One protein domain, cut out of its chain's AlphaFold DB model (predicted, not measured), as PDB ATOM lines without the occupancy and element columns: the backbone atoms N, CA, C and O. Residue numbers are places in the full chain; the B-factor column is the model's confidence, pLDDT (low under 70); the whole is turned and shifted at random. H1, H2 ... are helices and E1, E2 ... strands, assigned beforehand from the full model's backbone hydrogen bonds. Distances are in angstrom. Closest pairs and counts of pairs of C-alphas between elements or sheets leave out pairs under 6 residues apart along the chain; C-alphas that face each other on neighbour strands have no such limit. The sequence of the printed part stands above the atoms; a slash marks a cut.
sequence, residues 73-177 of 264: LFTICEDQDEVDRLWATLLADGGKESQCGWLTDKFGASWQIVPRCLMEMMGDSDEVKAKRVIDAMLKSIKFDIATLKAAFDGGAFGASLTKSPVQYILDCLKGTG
ATOM      1  N   LEU A  73     138.346 180.841 168.589       96.50
ATOM      2  CA  LEU A  73     139.374 180.118 167.856       96.50
ATOM      3  C   LEU A  73     138.747 179.579 166.564       96.50
ATOM      4  O   LEU A  73     137.947 178.642 166.576       96.50
ATOM      5  N   PHE A  74     139.059 180.240 165.452       95.50
ATOM      6  CA  PHE A  74     138.578 179.885 164.121       95.50
ATOM      7  C   PHE A  74     139.575 178.932 163.462       95.50
ATOM      8  O   PHE A  74     140.750 179.271 163.336       95.50
ATOM      9  N   THR A  75     139.116 177.762 163.020       95.75
ATOM     10  CA  THR A  75     139.944 176.785 162.305       95.75
ATOM     11  C   THR A  75     139.330 176.442 160.950       95.75
ATOM     12  O   THR A  75     138.116 176.249 160.829       95.75
ATOM     13  N   ILE A  76     140.189 176.400 159.930       96.81
ATOM     14  CA  ILE A  76     139.860 175.878 158.606       96.81
ATOM     15  C   ILE A  76     140.140 174.378 158.615       96.81
ATOM     16  O   ILE A  76     141.244 173.973 158.962       96.81
ATOM     17  N   CYS A  77     139.156 173.574 158.223       97.31
ATOM     18  CA  CYS A  77     139.297 172.128 158.054       97.31
ATOM     19  C   CYS A  77     139.399 171.771 156.567       97.31
ATOM     20  O   CYS A  77     138.660 172.334 155.752       97.31
ATOM     21  N   GLU A  78     140.262 170.825 156.203       96.31
ATOM     22  CA  GLU A  78     140.430 170.426 154.794       96.31
ATOM     23  C   GLU A  78     139.316 169.488 154.299       96.31
ATOM     24  O   GLU A  78     138.873 169.580 153.150       96.31
ATOM     25  N   ASP A  79     138.827 168.601 155.169       97.31
ATOM     26  CA  ASP A  79     137.858 167.557 154.837       97.31
ATOM     27  C   ASP A  79     136.810 167.327 155.946       97.31
ATOM     28  O   ASP A  79     136.788 168.003 156.979       97.31
ATOM     29  N   GLN A  80     135.878 166.399 155.697       98.19
ATOM     30  CA  GLN A  80     134.785 166.098 156.625       98.19
ATOM     31  C   GLN A  80     135.262 165.319 157.856       98.19
ATOM     32  O   GLN A  80     134.688 165.496 158.929       98.19
ATOM     33  N   ASP A  81     136.301 164.490 157.724       98.38
ATOM     34  CA  ASP A  81     136.828 163.693 158.834       98.38
ATOM     35  C   ASP A  81     137.473 164.613 159.878       98.38
ATOM     36  O   ASP A  81     137.312 164.405 161.083       98.38
ATOM     37  N   GLU A  82     138.145 165.679 159.439       98.25
ATOM     38  CA  GLU A  82     138.673 166.712 160.323       98.25
ATOM     39  C   GLU A  82     137.572 167.536 161.000       98.25
ATOM     40  O   GLU A  82     137.626 167.709 162.223       98.25
ATOM     41  N   VAL A  83     136.553 167.982 160.247       98.50
ATOM     42  CA  VAL A  83     135.371 168.661 160.817       98.50
ATOM     43  C   VAL A  83     134.740 167.789 161.901       98.50
ATOM     44  O   VAL A  83     134.522 168.256 163.018       98.50
ATOM     45  N   ASP A  84     134.485 166.517 161.605       98.56
ATOM     46  CA  ASP A  84     133.798 165.591 162.504       98.56
ATOM     47  C   ASP A  84     134.635 165.257 163.741       98.56
ATOM     48  O   ASP A  84     134.110 165.272 164.860       98.56
ATOM     49  N   ARG A  85     135.941 165.026 163.563       98.50
ATOM     50  CA  ARG A  85     136.892 164.793 164.655       98.50
ATOM     51  C   ARG A  85     136.953 165.984 165.604       98.50
ATOM     52  O   ARG A  85     136.818 165.792 166.813       98.50
ATOM     53  N   LEU A  86     137.169 167.197 165.089       98.56
ATOM     54  CA  LEU A  86     137.283 168.401 165.917       98.56
ATOM     55  C   LEU A  86     135.957 168.715 166.613       98.56
ATOM     56  O   LEU A  86     135.949 168.940 167.822       98.56
ATOM     57  N   TRP A  87     134.839 168.637 165.886       98.56
ATOM     58  CA  TRP A  87     133.496 168.851 166.426       98.56
ATOM     59  C   TRP A  87     133.184 167.911 167.593       98.56
ATOM     60  O   TRP A  87     132.871 168.365 168.693       98.56
ATOM     61  N   ALA A  88     133.328 166.598 167.390       98.31
ATOM     62  CA  ALA A  88     133.061 165.608 168.430       98.31
ATOM     63  C   ALA A  88     134.001 165.764 169.637       98.31
ATOM     64  O   ALA A  88     133.559 165.659 170.782       98.31
ATOM     65  N   THR A  89     135.286 166.050 169.395       98.31
ATOM     66  CA  THR A  89     136.292 166.182 170.460       98.31
ATOM     67  C   THR A  89     136.055 167.424 171.320       98.31
ATOM     68  O   THR A  89     136.126 167.338 172.543       98.31
ATOM     69  N   LEU A  90     135.735 168.572 170.715       98.19
ATOM     70  CA  LEU A  90     135.505 169.834 171.432       98.19
ATOM     71  C   LEU A  90     134.191 169.854 172.231       98.19
ATOM     72  O   LEU A  90     134.084 170.578 173.222       98.19
ATOM     73  N   LEU A  91     133.204 169.047 171.832       98.06
ATOM     74  CA  LEU A  91     131.954 168.863 172.578       98.06
ATOM     75  C   LEU A  91     132.072 167.878 173.747       98.06
ATOM     76  O   LEU A  91     131.231 167.903 174.652       98.06
ATOM     77  N   ALA A  92     133.096 167.021 173.749       95.62
ATOM     78  CA  ALA A  92     133.299 166.031 174.798       95.62
ATOM     79  C   ALA A  92     133.413 166.678 176.193       95.62
ATOM     80  O   ALA A  92     133.891 167.799 176.362       95.62
ATOM     81  N   ASP A  93     132.949 165.948 177.207       92.81
ATOM     82  CA  ASP A  93     132.960 166.328 178.626       92.81
ATOM     83  C   ASP A  93     132.318 167.692 178.973       92.81
ATOM     84  O   ASP A  93     132.652 168.292 179.996       92.81
ATOM     85  N   GLY A  94     131.364 168.177 178.166       93.56
ATOM     86  CA  GLY A  94     130.499 169.312 178.528       93.56
ATOM     87  C   GLY A  94     130.534 170.528 177.600       93.56
ATOM     88  O   GLY A  94     129.980 171.571 177.968       93.56
ATOM     89  N   GLY A  95     131.138 170.409 176.415       96.50
ATOM     90  CA  GLY A  95     130.986 171.411 175.362       96.50
ATOM     91  C   GLY A  95     129.544 171.500 174.832       96.50
ATOM     92  O   GLY A  95     128.685 170.666 175.126       96.50
ATOM     93  N   LYS A  96     129.246 172.573 174.096       97.38
ATOM     94  CA  LYS A  96     127.896 172.955 173.660       97.38
ATOM     95  C   LYS A  96     127.907 173.430 172.215       97.38
ATOM     96  O   LYS A  96     128.644 174.349 171.868       97.38
ATOM     97  N   GLU A  97     127.047 172.832 171.402       96.50
ATOM     98  CA  GLU A  97     126.840 173.230 170.011       96.50
ATOM     99  C   GLU A  97     126.186 174.612 169.895       96.50
ATOM    100  O   GLU A  97     125.375 175.023 170.730       96.50
ATOM    101  N   SER A  98     126.511 175.308 168.811       93.25
ATOM    102  CA  SER A  98     125.863 176.531 168.349       93.25
ATOM    103  C   SER A  98     125.680 176.462 166.823       93.25
ATOM    104  O   SER A  98     126.036 175.482 166.170       93.25
ATOM    105  N   GLN A  99     125.039 177.469 166.236       89.50
ATOM    106  CA  GLN A  99     124.718 177.485 164.804       89.50
ATOM    107  C   GLN A  99     125.944 177.820 163.943       89.50
ATOM    108  O   GLN A  99     126.878 178.466 164.409       89.50
ATOM    109  N   CYS A 100     125.894 177.463 162.657       93.25
ATOM    110  CA  CYS A 100     126.866 177.881 161.638       93.25
ATOM    111  C   CYS A 100     128.326 177.488 161.949       93.25
ATOM    112  O   CYS A 100     129.230 178.300 161.766       93.25
ATOM    113  N   GLY A 101     128.568 176.268 162.436       92.88
ATOM    114  CA  GLY A 101     129.914 175.772 162.742       92.88
ATOM    115  C   GLY A 101     130.498 176.278 164.063       92.88
ATOM    116  O   GLY A 101     131.664 176.011 164.348       92.88
ATOM    117  N   TRP A 102     129.714 176.984 164.883       97.44
ATOM    118  CA  TRP A 102     130.148 177.439 166.202       97.44
ATOM    119  C   TRP A 102     129.919 176.381 167.280       97.44
ATOM    120  O   TRP A 102     128.895 175.699 167.300       97.44
ATOM    121  N   LEU A 103     130.813 176.337 168.263       98.00
ATOM    122  CA  LEU A 103     130.602 175.635 169.529       98.00
ATOM    123  C   LEU A 103     131.311 176.362 170.677       98.00
ATOM    124  O   LEU A 103     132.129 177.257 170.465       98.00
ATOM    125  N   THR A 104     131.005 175.977 171.910       97.94
ATOM    126  CA  THR A 104     131.786 176.330 173.101       97.94
ATOM    127  C   THR A 104     132.311 175.050 173.730       97.94
ATOM    128  O   THR A 104     131.529 174.124 173.930       97.94
ATOM    129  N   ASP A 105     133.600 174.971 174.041       97.75
ATOM    130  CA  ASP A 105     134.173 173.782 174.677       97.75
ATOM    131  C   ASP A 105     133.890 173.712 176.190       97.75
ATOM    132  O   ASP A 105     133.280 174.604 176.791       97.75
ATOM    133  N   LYS A 106     134.353 172.632 176.830       96.94
ATOM    134  CA  LYS A 106     134.212 172.402 178.278       96.94
ATOM    135  C   LYS A 106     134.929 173.421 179.176       96.94
ATOM    136  O   LYS A 106     134.632 173.474 180.367       96.94
ATOM    137  N   PHE A 107     135.848 174.223 178.636       96.50
ATOM    138  CA  PHE A 107     136.541 175.296 179.356       96.50
ATOM    139  C   PHE A 107     135.903 176.676 179.122       96.50
ATOM    140  O   PHE A 107     136.281 177.647 179.776       96.50
ATOM    141  N   GLY A 108     134.919 176.768 178.223       95.69
ATOM    142  CA  GLY A 108     134.204 177.999 177.895       95.69
ATOM    143  C   GLY A 108     134.767 178.761 176.692       95.69
ATOM    144  O   GLY A 108     134.230 179.820 176.362       95.69
ATOM    145  N   ALA A 109     135.804 178.258 176.014       96.69
ATOM    146  CA  ALA A 109     136.313 178.914 174.814       96.69
ATOM    147  C   ALA A 109     135.367 178.674 173.629       96.69
ATOM    148  O   ALA A 109     134.856 177.571 173.428       96.69
ATOM    149  N   SER A 110     135.108 179.726 172.850       97.56
ATOM    150  CA  SER A 110     134.304 179.629 171.629       97.56
ATOM    151  C   SER A 110     135.179 179.212 170.450       97.56
ATOM    152  O   SER A 110     136.261 179.763 170.255       97.56
ATOM    153  N   TRP A 111     134.687 178.281 169.642       98.38
ATOM    154  CA  TRP A 111     135.360 177.769 168.451       98.38
ATOM    155  C   TRP A 111     134.472 177.914 167.220       98.38
ATOM    156  O   TRP A 111     133.246 177.849 167.330       98.38
ATOM    157  N   GLN A 112     135.100 178.066 166.056       98.00
ATOM    158  CA  GLN A 112     134.455 177.989 164.745       98.00
ATOM    159  C   GLN A 112     135.156 176.911 163.916       98.00
ATOM    160  O   GLN A 112     136.336 177.058 163.600       98.00
ATOM    161  N   ILE A 113     134.439 175.835 163.595       98.00
ATOM    162  CA  ILE A 113     134.935 174.690 162.821       98.00
ATOM    163  C   ILE A 113     134.391 174.826 161.399       98.00
ATOM    164  O   ILE A 113     133.220 174.535 161.145       98.00
ATOM    165  N   VAL A 114     135.214 175.343 160.483       97.12
ATOM    166  CA  VAL A 114     134.769 175.786 159.154       97.12
ATOM    167  C   VAL A 114     135.517 175.014 158.066       97.12
ATOM    168  O   VAL A 114     136.734 175.136 157.971       97.12
ATOM    169  N   PRO A 115     134.844 174.235 157.202       97.88
ATOM    170  CA  PRO A 115     135.531 173.566 156.104       97.88
ATOM    171  C   PRO A 115     135.993 174.582 155.051       97.88
ATOM    172  O   PRO A 115     135.234 175.481 154.685       97.88
ATOM    173  N   ARG A 116     137.208 174.412 154.518       97.38
ATOM    174  CA  ARG A 116     137.838 175.301 153.523       97.38
ATOM    175  C   ARG A 116     136.895 175.666 152.377       97.38
ATOM    176  O   ARG A 116     136.695 176.845 152.087       97.38
ATOM    177  N   CYS A 117     136.244 174.659 151.797       95.88
ATOM    178  CA  CYS A 117     135.350 174.848 150.660       95.88
ATOM    179  C   CYS A 117     134.140 175.744 150.963       95.88
ATOM    180  O   CYS A 117     133.583 176.324 150.040       95.88
ATOM    181  N   LEU A 118     133.709 175.878 152.224       96.25
ATOM    182  CA  LEU A 118     132.621 176.795 152.578       96.25
ATOM    183  C   LEU A 118     133.037 178.253 152.351       96.25
ATOM    184  O   LEU A 118     132.272 179.016 151.769       96.25
ATOM    185  N   MET A 119     134.260 178.616 152.747       92.19
ATOM    186  CA  MET A 119     134.806 179.959 152.528       92.19
ATOM    187  C   MET A 119     134.984 180.246 151.033       92.19
ATOM    188  O   MET A 119     134.595 181.312 150.567       92.19
ATOM    189  N   GLU A 120     135.506 179.274 150.281       93.75
ATOM    190  CA  GLU A 120     135.686 179.365 148.825       93.75
ATOM    191  C   GLU A 120     134.343 179.557 148.105       93.75
ATOM    192  O   GLU A 120     134.169 180.520 147.367       93.75
ATOM    193  N   MET A 121     133.354 178.700 148.382       96.75
ATOM    194  CA  MET A 121     132.028 178.764 147.754       96.75
ATOM    195  C   MET A 121     131.227 180.019 148.130       96.75
ATOM    196  O   MET A 121     130.350 180.433 147.376       96.75
ATOM    197  N   MET A 122     131.484 180.617 149.297       91.44
ATOM    198  CA  MET A 122     130.832 181.860 149.730       91.44
ATOM    199  C   MET A 122     131.512 183.123 149.193       91.44
ATOM    200  O   MET A 122     130.876 184.175 149.180       91.44
ATOM    201  N   GLY A 123     132.768 183.016 148.752       88.69
ATOM    202  CA  GLY A 123     133.498 184.056 148.026       88.69
ATOM    203  C   GLY A 123     133.464 183.901 146.501       88.69
ATOM    204  O   GLY A 123     134.191 184.619 145.819       88.69
ATOM    205  N   ASP A 124     132.674 182.965 145.963       94.62
ATOM    206  CA  ASP A 124     132.547 182.744 144.518       94.62
ATOM    207  C   ASP A 124     131.851 183.930 143.824       94.62
ATOM    208  O   ASP A 124     130.939 184.549 144.376       94.62
ATOM    209  N   SER A 125     132.274 184.234 142.594       93.69
ATOM    210  CA  SER A 125     131.743 185.345 141.796       93.69
ATOM    211  C   SER A 125     130.317 185.113 141.278       93.69
ATOM    212  O   SER A 125     129.629 186.070 140.921       93.69
ATOM    213  N   ASP A 126     129.835 183.868 141.254       94.44
ATOM    214  CA  ASP A 126     128.428 183.544 141.037       94.44
ATOM    215  C   ASP A 126     127.642 183.770 142.339       94.44
ATOM    216  O   ASP A 126     127.442 182.865 143.156       94.44
ATOM    217  N   GLU A 127     127.148 185.000 142.509       92.75
ATOM    218  CA  GLU A 127     126.325 185.406 143.656       92.75
ATOM    219  C   GLU A 127     125.144 184.455 143.920       92.75
ATOM    220  O   GLU A 127     124.716 184.290 145.065       92.75
ATOM    221  N   VAL A 128     124.599 183.804 142.884       94.44
ATOM    222  CA  VAL A 128     123.451 182.898 143.017       94.44
ATOM    223  C   VAL A 128     123.885 181.568 143.637       94.44
ATOM    224  O   VAL A 128     123.139 181.010 144.448       94.44
ATOM    225  N   LYS A 129     125.074 181.056 143.297       94.94
ATOM    226  CA  LYS A 129     125.686 179.897 143.969       94.94
ATOM    227  C   LYS A 129     126.109 180.237 145.395       94.94
ATOM    228  O   LYS A 129     125.678 179.548 146.324       94.94
ATOM    229  N   ALA A 130     126.862 181.323 145.578       92.12
ATOM    230  CA  ALA A 130     127.321 181.775 146.890       92.12
ATOM    231  C   ALA A 130     126.137 181.982 147.848       92.12
ATOM    232  O   ALA A 130     126.131 181.478 148.975       92.12
ATOM    233  N   LYS A 131     125.048 182.602 147.369       93.38
ATOM    234  CA  LYS A 131     123.815 182.763 148.144       93.38
ATOM    235  C   LYS A 131     123.172 181.435 148.557       93.38
ATOM    236  O   LYS A 131     122.694 181.343 149.690       93.38
ATOM    237  N   ARG A 132     123.139 180.407 147.696       96.12
ATOM    238  CA  ARG A 132     122.592 179.088 148.079       96.12
ATOM    239  C   ARG A 132     123.398 178.451 149.207       96.12
ATOM    240  O   ARG A 132     122.801 177.871 150.114       96.12
ATOM    241  N   VAL A 133     124.721 178.610 149.190       94.62
ATOM    242  CA  VAL A 133     125.604 178.120 150.256       94.62
ATOM    243  C   VAL A 133     125.407 178.902 151.550       94.62
ATOM    244  O   VAL A 133     125.245 178.280 152.595       94.62
ATOM    245  N   ILE A 134     125.290 180.233 151.498       91.69
ATOM    246  CA  ILE A 134     124.937 181.057 152.670       91.69
ATOM    247  C   ILE A 134     123.581 180.620 153.259       91.69
ATOM    248  O   ILE A 134     123.452 180.435 154.471       91.69
ATOM    249  N   ASP A 135     122.568 180.395 152.417       93.19
ATOM    250  CA  ASP A 135     121.238 179.944 152.848       93.19
ATOM    251  C   ASP A 135     121.228 178.501 153.395       93.19
ATOM    252  O   ASP A 135     120.280 178.131 154.098       93.19
ATOM    253  N   ALA A 136     122.226 177.674 153.065       94.19
ATOM    254  CA  ALA A 136     122.440 176.348 153.651       94.19
ATOM    255  C   ALA A 136     123.204 176.451 154.981       94.19
ATOM    256  O   ALA A 136     122.733 175.936 155.993       94.19
ATOM    257  N   MET A 137     124.303 177.212 155.006       93.00
ATOM    258  CA  MET A 137     125.121 177.503 156.187       93.00
ATOM    259  C   MET A 137     124.272 178.026 157.353       93.00
ATOM    260  O   MET A 137     124.365 177.508 158.463       93.00
ATOM    261  N   LEU A 138     123.383 178.994 157.094       90.94
ATOM    262  CA  LEU A 138     122.483 179.587 158.095       90.94
ATOM    263  C   LEU A 138     121.444 178.611 158.685       90.94
ATOM    264  O   LEU A 138     120.736 178.971 159.626       90.94
ATOM    265  N   LYS A 139     121.313 177.399 158.131       90.81
ATOM    266  CA  LYS A 139     120.443 176.323 158.641       90.81
ATOM    267  C   LYS A 139     121.232 175.208 159.338       90.81
ATOM    268  O   LYS A 139     120.616 174.337 159.949       90.81
ATOM    269  N   SER A 140     122.560 175.224 159.241       88.62
ATOM    270  CA  SER A 140     123.453 174.207 159.793       88.62
ATOM    271  C   SER A 140     123.823 174.488 161.253       88.62
ATOM    272  O   SER A 140     123.892 175.638 161.694       88.62
ATOM    273  N   ILE A 141     124.095 173.414 161.997       94.56
ATOM    274  CA  ILE A 141     124.725 173.453 163.324       94.56
ATOM    275  C   ILE A 141     126.190 173.050 163.113       94.56
ATOM    276  O   ILE A 141     127.018 173.930 162.896       94.56
ATOM    277  N   LYS A 142     126.470 171.746 162.982       97.56
ATOM    278  CA  LYS A 142     127.676 171.234 162.308       97.56
ATOM    279  C   LYS A 142     127.534 171.377 160.787       97.56
ATOM    280  O   LYS A 142     126.422 171.274 160.261       97.56
ATOM    281  N   PHE A 143     128.645 171.570 160.079       96.88
ATOM    282  CA  PHE A 143     128.675 171.545 158.616       96.88
ATOM    283  C   PHE A 143     128.826 170.132 158.043       96.88
ATOM    284  O   PHE A 143     129.604 169.321 158.542       96.88
ATOM    285  N   ASP A 144     128.098 169.882 156.955       97.88
ATOM    286  CA  ASP A 144     128.245 168.713 156.090       97.88
ATOM    287  C   ASP A 144     128.679 169.202 154.701       97.88
ATOM    288  O   ASP A 144     127.938 169.910 154.012       97.88
ATOM    289  N   ILE A 145     129.909 168.875 154.309       97.62
ATOM    290  CA  ILE A 145     130.556 169.365 153.087       97.62
ATOM    291  C   ILE A 145     129.786 168.922 151.840       97.62
ATOM    292  O   ILE A 145     129.677 169.695 150.887       97.62
ATOM    293  N   ALA A 146     129.220 167.711 151.839       97.12
ATOM    294  CA  ALA A 146     128.437 167.203 150.717       97.12
ATOM    295  C   ALA A 146     127.155 168.025 150.502       97.12
ATOM    296  O   ALA A 146     126.868 168.435 149.380       97.12
ATOM    297  N   THR A 147     126.431 168.346 151.576       95.62
ATOM    298  CA  THR A 147     125.234 169.199 151.553       95.62
ATOM    299  C   THR A 147     125.561 170.628 151.120       95.62
ATOM    300  O   THR A 147     124.818 171.213 150.334       95.62
ATOM    301  N   LEU A 148     126.680 171.194 151.590       96.19
ATOM    302  CA  LEU A 148     127.123 172.533 151.185       96.19
ATOM    303  C   LEU A 148     127.482 172.584 149.691       96.19
ATOM    304  O   LEU A 148     127.030 173.492 148.995       96.19
ATOM    305  N   LYS A 149     128.215 171.586 149.179       96.25
ATOM    306  CA  LYS A 149     128.531 171.459 147.744       96.25
ATOM    307  C   LYS A 149     127.273 171.233 146.900       96.25
ATOM    308  O   LYS A 149     127.080 171.921 145.908       96.25
ATOM    309  N   ALA A 150     126.349 170.377 147.340       95.81
ATOM    310  CA  ALA A 150     125.067 170.190 146.656       95.81
ATOM    311  C   ALA A 150     124.249 171.496 146.583       95.81
ATOM    312  O   ALA A 150     123.677 171.807 145.539       95.81
ATOM    313  N   ALA A 151     124.233 172.300 147.654       95.12
ATOM    314  CA  ALA A 151     123.600 173.618 147.645       95.12
ATOM    315  C   ALA A 151     124.281 174.579 146.652       95.12
ATOM    316  O   ALA A 151     123.586 175.265 145.897       95.12
ATOM    317  N   PHE A 152     125.617 174.587 146.600       94.69
ATOM    318  CA  PHE A 152     126.399 175.355 145.628       94.69
ATOM    319  C   PHE A 152     126.055 174.965 144.188       94.69
ATOM    320  O   PHE A 152     125.628 175.814 143.409       94.69
ATOM    321  N   ASP A 153     126.100 173.675 143.859       94.12
ATOM    322  CA  ASP A 153     125.805 173.153 142.518       94.12
ATOM    323  C   ASP A 153     124.324 173.305 142.118       94.12
ATOM    324  O   ASP A 153     123.973 173.201 140.944       94.12
ATOM    325  N   GLY A 154     123.437 173.602 143.078       86.12
ATOM    326  CA  GLY A 154     121.993 173.727 142.854       86.12
ATOM    327  C   GLY A 154     121.246 172.389 142.881       86.12
ATOM    328  O   GLY A 154     120.089 172.321 142.464       86.12
ATOM    329  N   GLY A 155     121.881 171.331 143.392       65.62
ATOM    330  CA  GLY A 155     121.263 170.032 143.615       65.62
ATOM    331  C   GLY A 155     120.166 170.111 144.676       65.62
ATOM    332  O   GLY A 155     120.412 170.448 145.833       65.62
ATOM    333  N   ALA A 156     118.937 169.766 144.294       42.81
ATOM    334  CA  ALA A 156     117.834 169.660 145.237       42.81
ATOM    335  C   ALA A 156     117.976 168.381 146.076       42.81
ATOM    336  O   ALA A 156     117.813 167.280 145.550       42.81
ATOM    337  N   PHE A 157     118.208 168.521 147.385       45.47
ATOM    338  CA  PHE A 157     118.045 167.417 148.332       45.47
ATOM    339  C   PHE A 157     116.874 167.669 149.280       45.47
ATOM    340  O   PHE A 157     116.702 168.763 149.822       45.47
ATOM    341  N   GLY A 158     116.037 166.644 149.448       42.78
ATOM    342  CA  GLY A 158     114.846 166.708 150.287       42.78
ATOM    343  C   GLY A 158     115.225 166.897 151.751       42.78
ATOM    344  O   GLY A 158     115.808 166.004 152.362       42.78
ATOM    345  N   ALA A 159     114.878 168.053 152.316       37.94
ATOM    346  CA  ALA A 159     115.100 168.326 153.728       37.94
ATOM    347  C   ALA A 159     114.339 167.314 154.598       37.94
ATOM    348  O   ALA A 159     113.125 167.149 154.455       37.94
ATOM    349  N   SER A 160     115.051 166.686 155.539       35.31
ATOM    350  CA  SER A 160     114.432 165.924 156.624       35.31
ATOM    351  C   SER A 160     113.412 166.809 157.349       35.31
ATOM    352  O   SER A 160     113.712 167.945 157.726       35.31
ATOM    353  N   LEU A 161     112.178 166.318 157.490       39.28
ATOM    354  CA  LEU A 161     111.021 167.118 157.899       39.28
ATOM    355  C   LEU A 161     110.949 167.341 159.419       39.28
ATOM    356  O   LEU A 161     110.002 166.928 160.083       39.28
ATOM    357  N   THR A 162     111.899 168.102 159.959       38.12
ATOM    358  CA  THR A 162     111.720 168.839 161.216       38.12
ATOM    359  C   THR A 162     112.047 170.313 160.980       38.12
ATOM    360  O   THR A 162     113.199 170.741 160.993       38.12
ATOM    361  N   LYS A 163     111.014 171.134 160.732       42.53
ATOM    362  CA  LYS A 163     111.203 172.588 160.607       42.53
ATOM    363  C   LYS A 163     111.772 173.131 161.919       42.53
ATOM    364  O   LYS A 163     111.097 173.086 162.945       42.53
ATOM    365  N   SER A 164     112.981 173.693 161.870       44.38
ATOM    366  CA  SER A 164     113.535 174.482 162.975       44.38
ATOM    367  C   SER A 164     112.544 175.589 163.380       44.38
ATOM    368  O   SER A 164     111.937 176.197 162.489       44.38
ATOM    369  N   PRO A 165     112.402 175.919 164.681       41.97
ATOM    370  CA  PRO A 165     111.549 177.021 165.137       41.97
ATOM    371  C   PRO A 165     111.822 178.347 164.407       41.97
ATOM    372  O   PRO A 165     110.898 179.112 164.144       41.97
ATOM    373  N   VAL A 166     113.074 178.582 163.996       45.88
ATOM    374  CA  VAL A 166     113.480 179.762 163.214       45.88
ATOM    375  C   VAL A 166     112.816 179.785 161.831       45.88
ATOM    376  O   VAL A 166     112.355 180.836 161.389       45.88
ATOM    377  N   GLN A 167     112.705 178.634 161.159       45.03
ATOM    378  CA  GLN A 167     112.027 178.538 159.863       45.03
ATOM    379  C   GLN A 167     110.514 178.739 160.011       45.03
ATOM    380  O   GLN A 167     109.903 179.378 159.163       45.03
ATOM    381  N   TYR A 168     109.916 178.268 161.111       48.91
ATOM    382  CA  TYR A 168     108.498 178.503 161.401       48.91
ATOM    383  C   TYR A 168     108.197 180.002 161.582       48.91
ATOM    384  O   TYR A 168     107.251 180.523 160.997       48.91
ATOM    385  N   ILE A 169     109.057 180.720 162.317       48.59
ATOM    386  CA  ILE A 169     108.960 182.179 162.488       48.59
ATOM    387  C   ILE A 169     109.111 182.903 161.137       48.59
ATOM    388  O   ILE A 169     108.337 183.810 160.838       48.59
ATOM    389  N   LEU A 170     110.061 182.486 160.292       47.44
ATOM    390  CA  LEU A 170     110.264 183.075 158.962       47.44
ATOM    391  C   LEU A 170     109.095 182.817 157.996       47.44
ATOM    392  O   LEU A 170     108.761 183.707 157.216       47.44
ATOM    393  N   ASP A 171     108.458 181.646 158.053       54.03
ATOM    394  CA  ASP A 171     107.281 181.321 157.235       54.03
ATOM    395  C   ASP A 171     106.045 182.131 157.682       54.03
ATOM    396  O   ASP A 171     105.274 182.612 156.848       54.03
ATOM    397  N   CYS A 172     105.882 182.367 158.991       46.44
ATOM    398  CA  CYS A 172     104.856 183.272 159.521       46.44
ATOM    399  C   CYS A 172     105.091 184.732 159.096       46.44
ATOM    400  O   CYS A 172     104.153 185.394 158.657       46.44
ATOM    401  N   LEU A 173     106.333 185.229 159.160       46.19
ATOM    402  CA  LEU A 173     106.681 186.597 158.737       46.19
ATOM    403  C   LEU A 173     106.503 186.835 157.227       46.19
ATOM    404  O   LEU A 173     106.320 187.974 156.807       46.19
ATOM    405  N   LYS A 174     106.537 185.775 156.413       59.41
ATOM    406  CA  LYS A 174     106.294 185.827 154.960       59.41
ATOM    407  C   LYS A 174     104.826 185.620 154.567       59.41
ATOM    408  O   LYS A 174     104.522 185.608 153.380       59.41
ATOM    409  N   GLY A 175     103.922 185.433 155.534       44.06
ATOM    410  CA  GLY A 175     102.497 185.196 155.279       44.06
ATOM    411  C   GLY A 175     102.174 183.836 154.644       44.06
ATOM    412  O   GLY A 175     101.046 183.626 154.209       44.06
ATOM    413  N   THR A 176     103.135 182.907 154.588       53.81
ATOM    414  CA  THR A 176     102.978 181.581 153.959       53.81
ATOM    415  C   THR A 176     102.736 180.449 154.963       53.81
ATOM    416  O   THR A 176     102.477 179.316 154.558       53.81
ATOM    417  N   GLY A 177     102.799 180.729 156.268       42.78
ATOM    418  CA  GLY A 177     102.489 179.776 157.336       42.78
ATOM    419  C   GLY A 177     101.052 179.895 157.858       42.78
ATOM    420  O   GLY A 177     100.687 180.917 158.435       42.78
TER     421      GLY A 177
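AT A GLANCE: This is residues 73 to 177 of the 264 residues of the protein "3-dmu-9_3-mt domain-containing protein" of Blastomyces percursus (UniProt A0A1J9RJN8). A small three-stranded sheet with H1 packed over one face makes one half of the body, and a triangle of three helices, H2, H3 and H4, sits beside it at the end where E1 and E3 finish. A long link then leads away to H5, which is apart from the other named elements; residues 158 to 163 and 170 to 175 stick out. The printed part has 105 residues with five named helices and three named strands, in the order E1 H1 E2 E3 H2 H3 H4 H5. The sheet runs E1 E3 E2 and is mixed; the class is mixed, helices and strands. The whole is compact, with a radius of gyration of the C-alphas of 15.0 A and spans of 43 by 31 by 20 A.

IN THESE COORDINATES: Find C-alpha 73 at (139.374, 180.118, 167.856), where E1 begins and runs to residue 77, 12.6 A. H1 follows, residues 80 to 91, 16.4 A long. E2 is residues 102 to 104, and E3, residues 110 to 115, is 16.7 A long. H2 takes over at C-alpha 116, (137.838, 175.301, 153.523), and ends at 122. Next come H3, residues 127 to 137, 14.9 A, and H4, residues 145 to 153, 12.2 A. H5, residues 165 to 173, 12.5 A, ends at C-alpha 173, (106.681, 186.597, 158.737).

HOW THE PARTS SIT: Start with the inner strand E3. E1 is its parallel neighbour, with N 75 and O 112 2.9 A apart, within hydrogen-bond range. E2 and E3 form an antiparallel hairpin, with N 111 and O 103 2.9 A apart, also within range. H1 and the sheet make two layers, a helix on one face of a sheet: its height over the sheet is 8.8 A, and it runs along the strands, at 9 degrees to E3 on the local plane. The closest C-alphas of H1 and E3 are those of Val 83 and Ile 113, 6.4 A. H2 only grazes the sheet, with residues 116 to 119. H2 and H3 touch at Met 122 and Ala 130, C-alphas 4.5 A apart, at a steep tilt of 54 degrees. H3 and H4 form a helical hairpin, a shallow tilt of 29 degrees, opposite ways; their closest C-alphas are those of Lys 129 and Phe 152, 4.9 A. H2 and H4 touch too, closest at the C-alphas of Met 121 and Phe 152, 6.9 A. In H1, H2, H3, H4 and H5 every O i to N i+4 pair is within hydrogen-bond range.

THE WHOLE: The two C-alphas farthest apart are those of Phe 107 and Gly 175, 42.9 A. The printed part has no cut, and the link from H4 to H5, 11 residues, is long. Look at the B-factor column: residues 155 to 177 are under 70, and the mean pLDDT of H5 is 47.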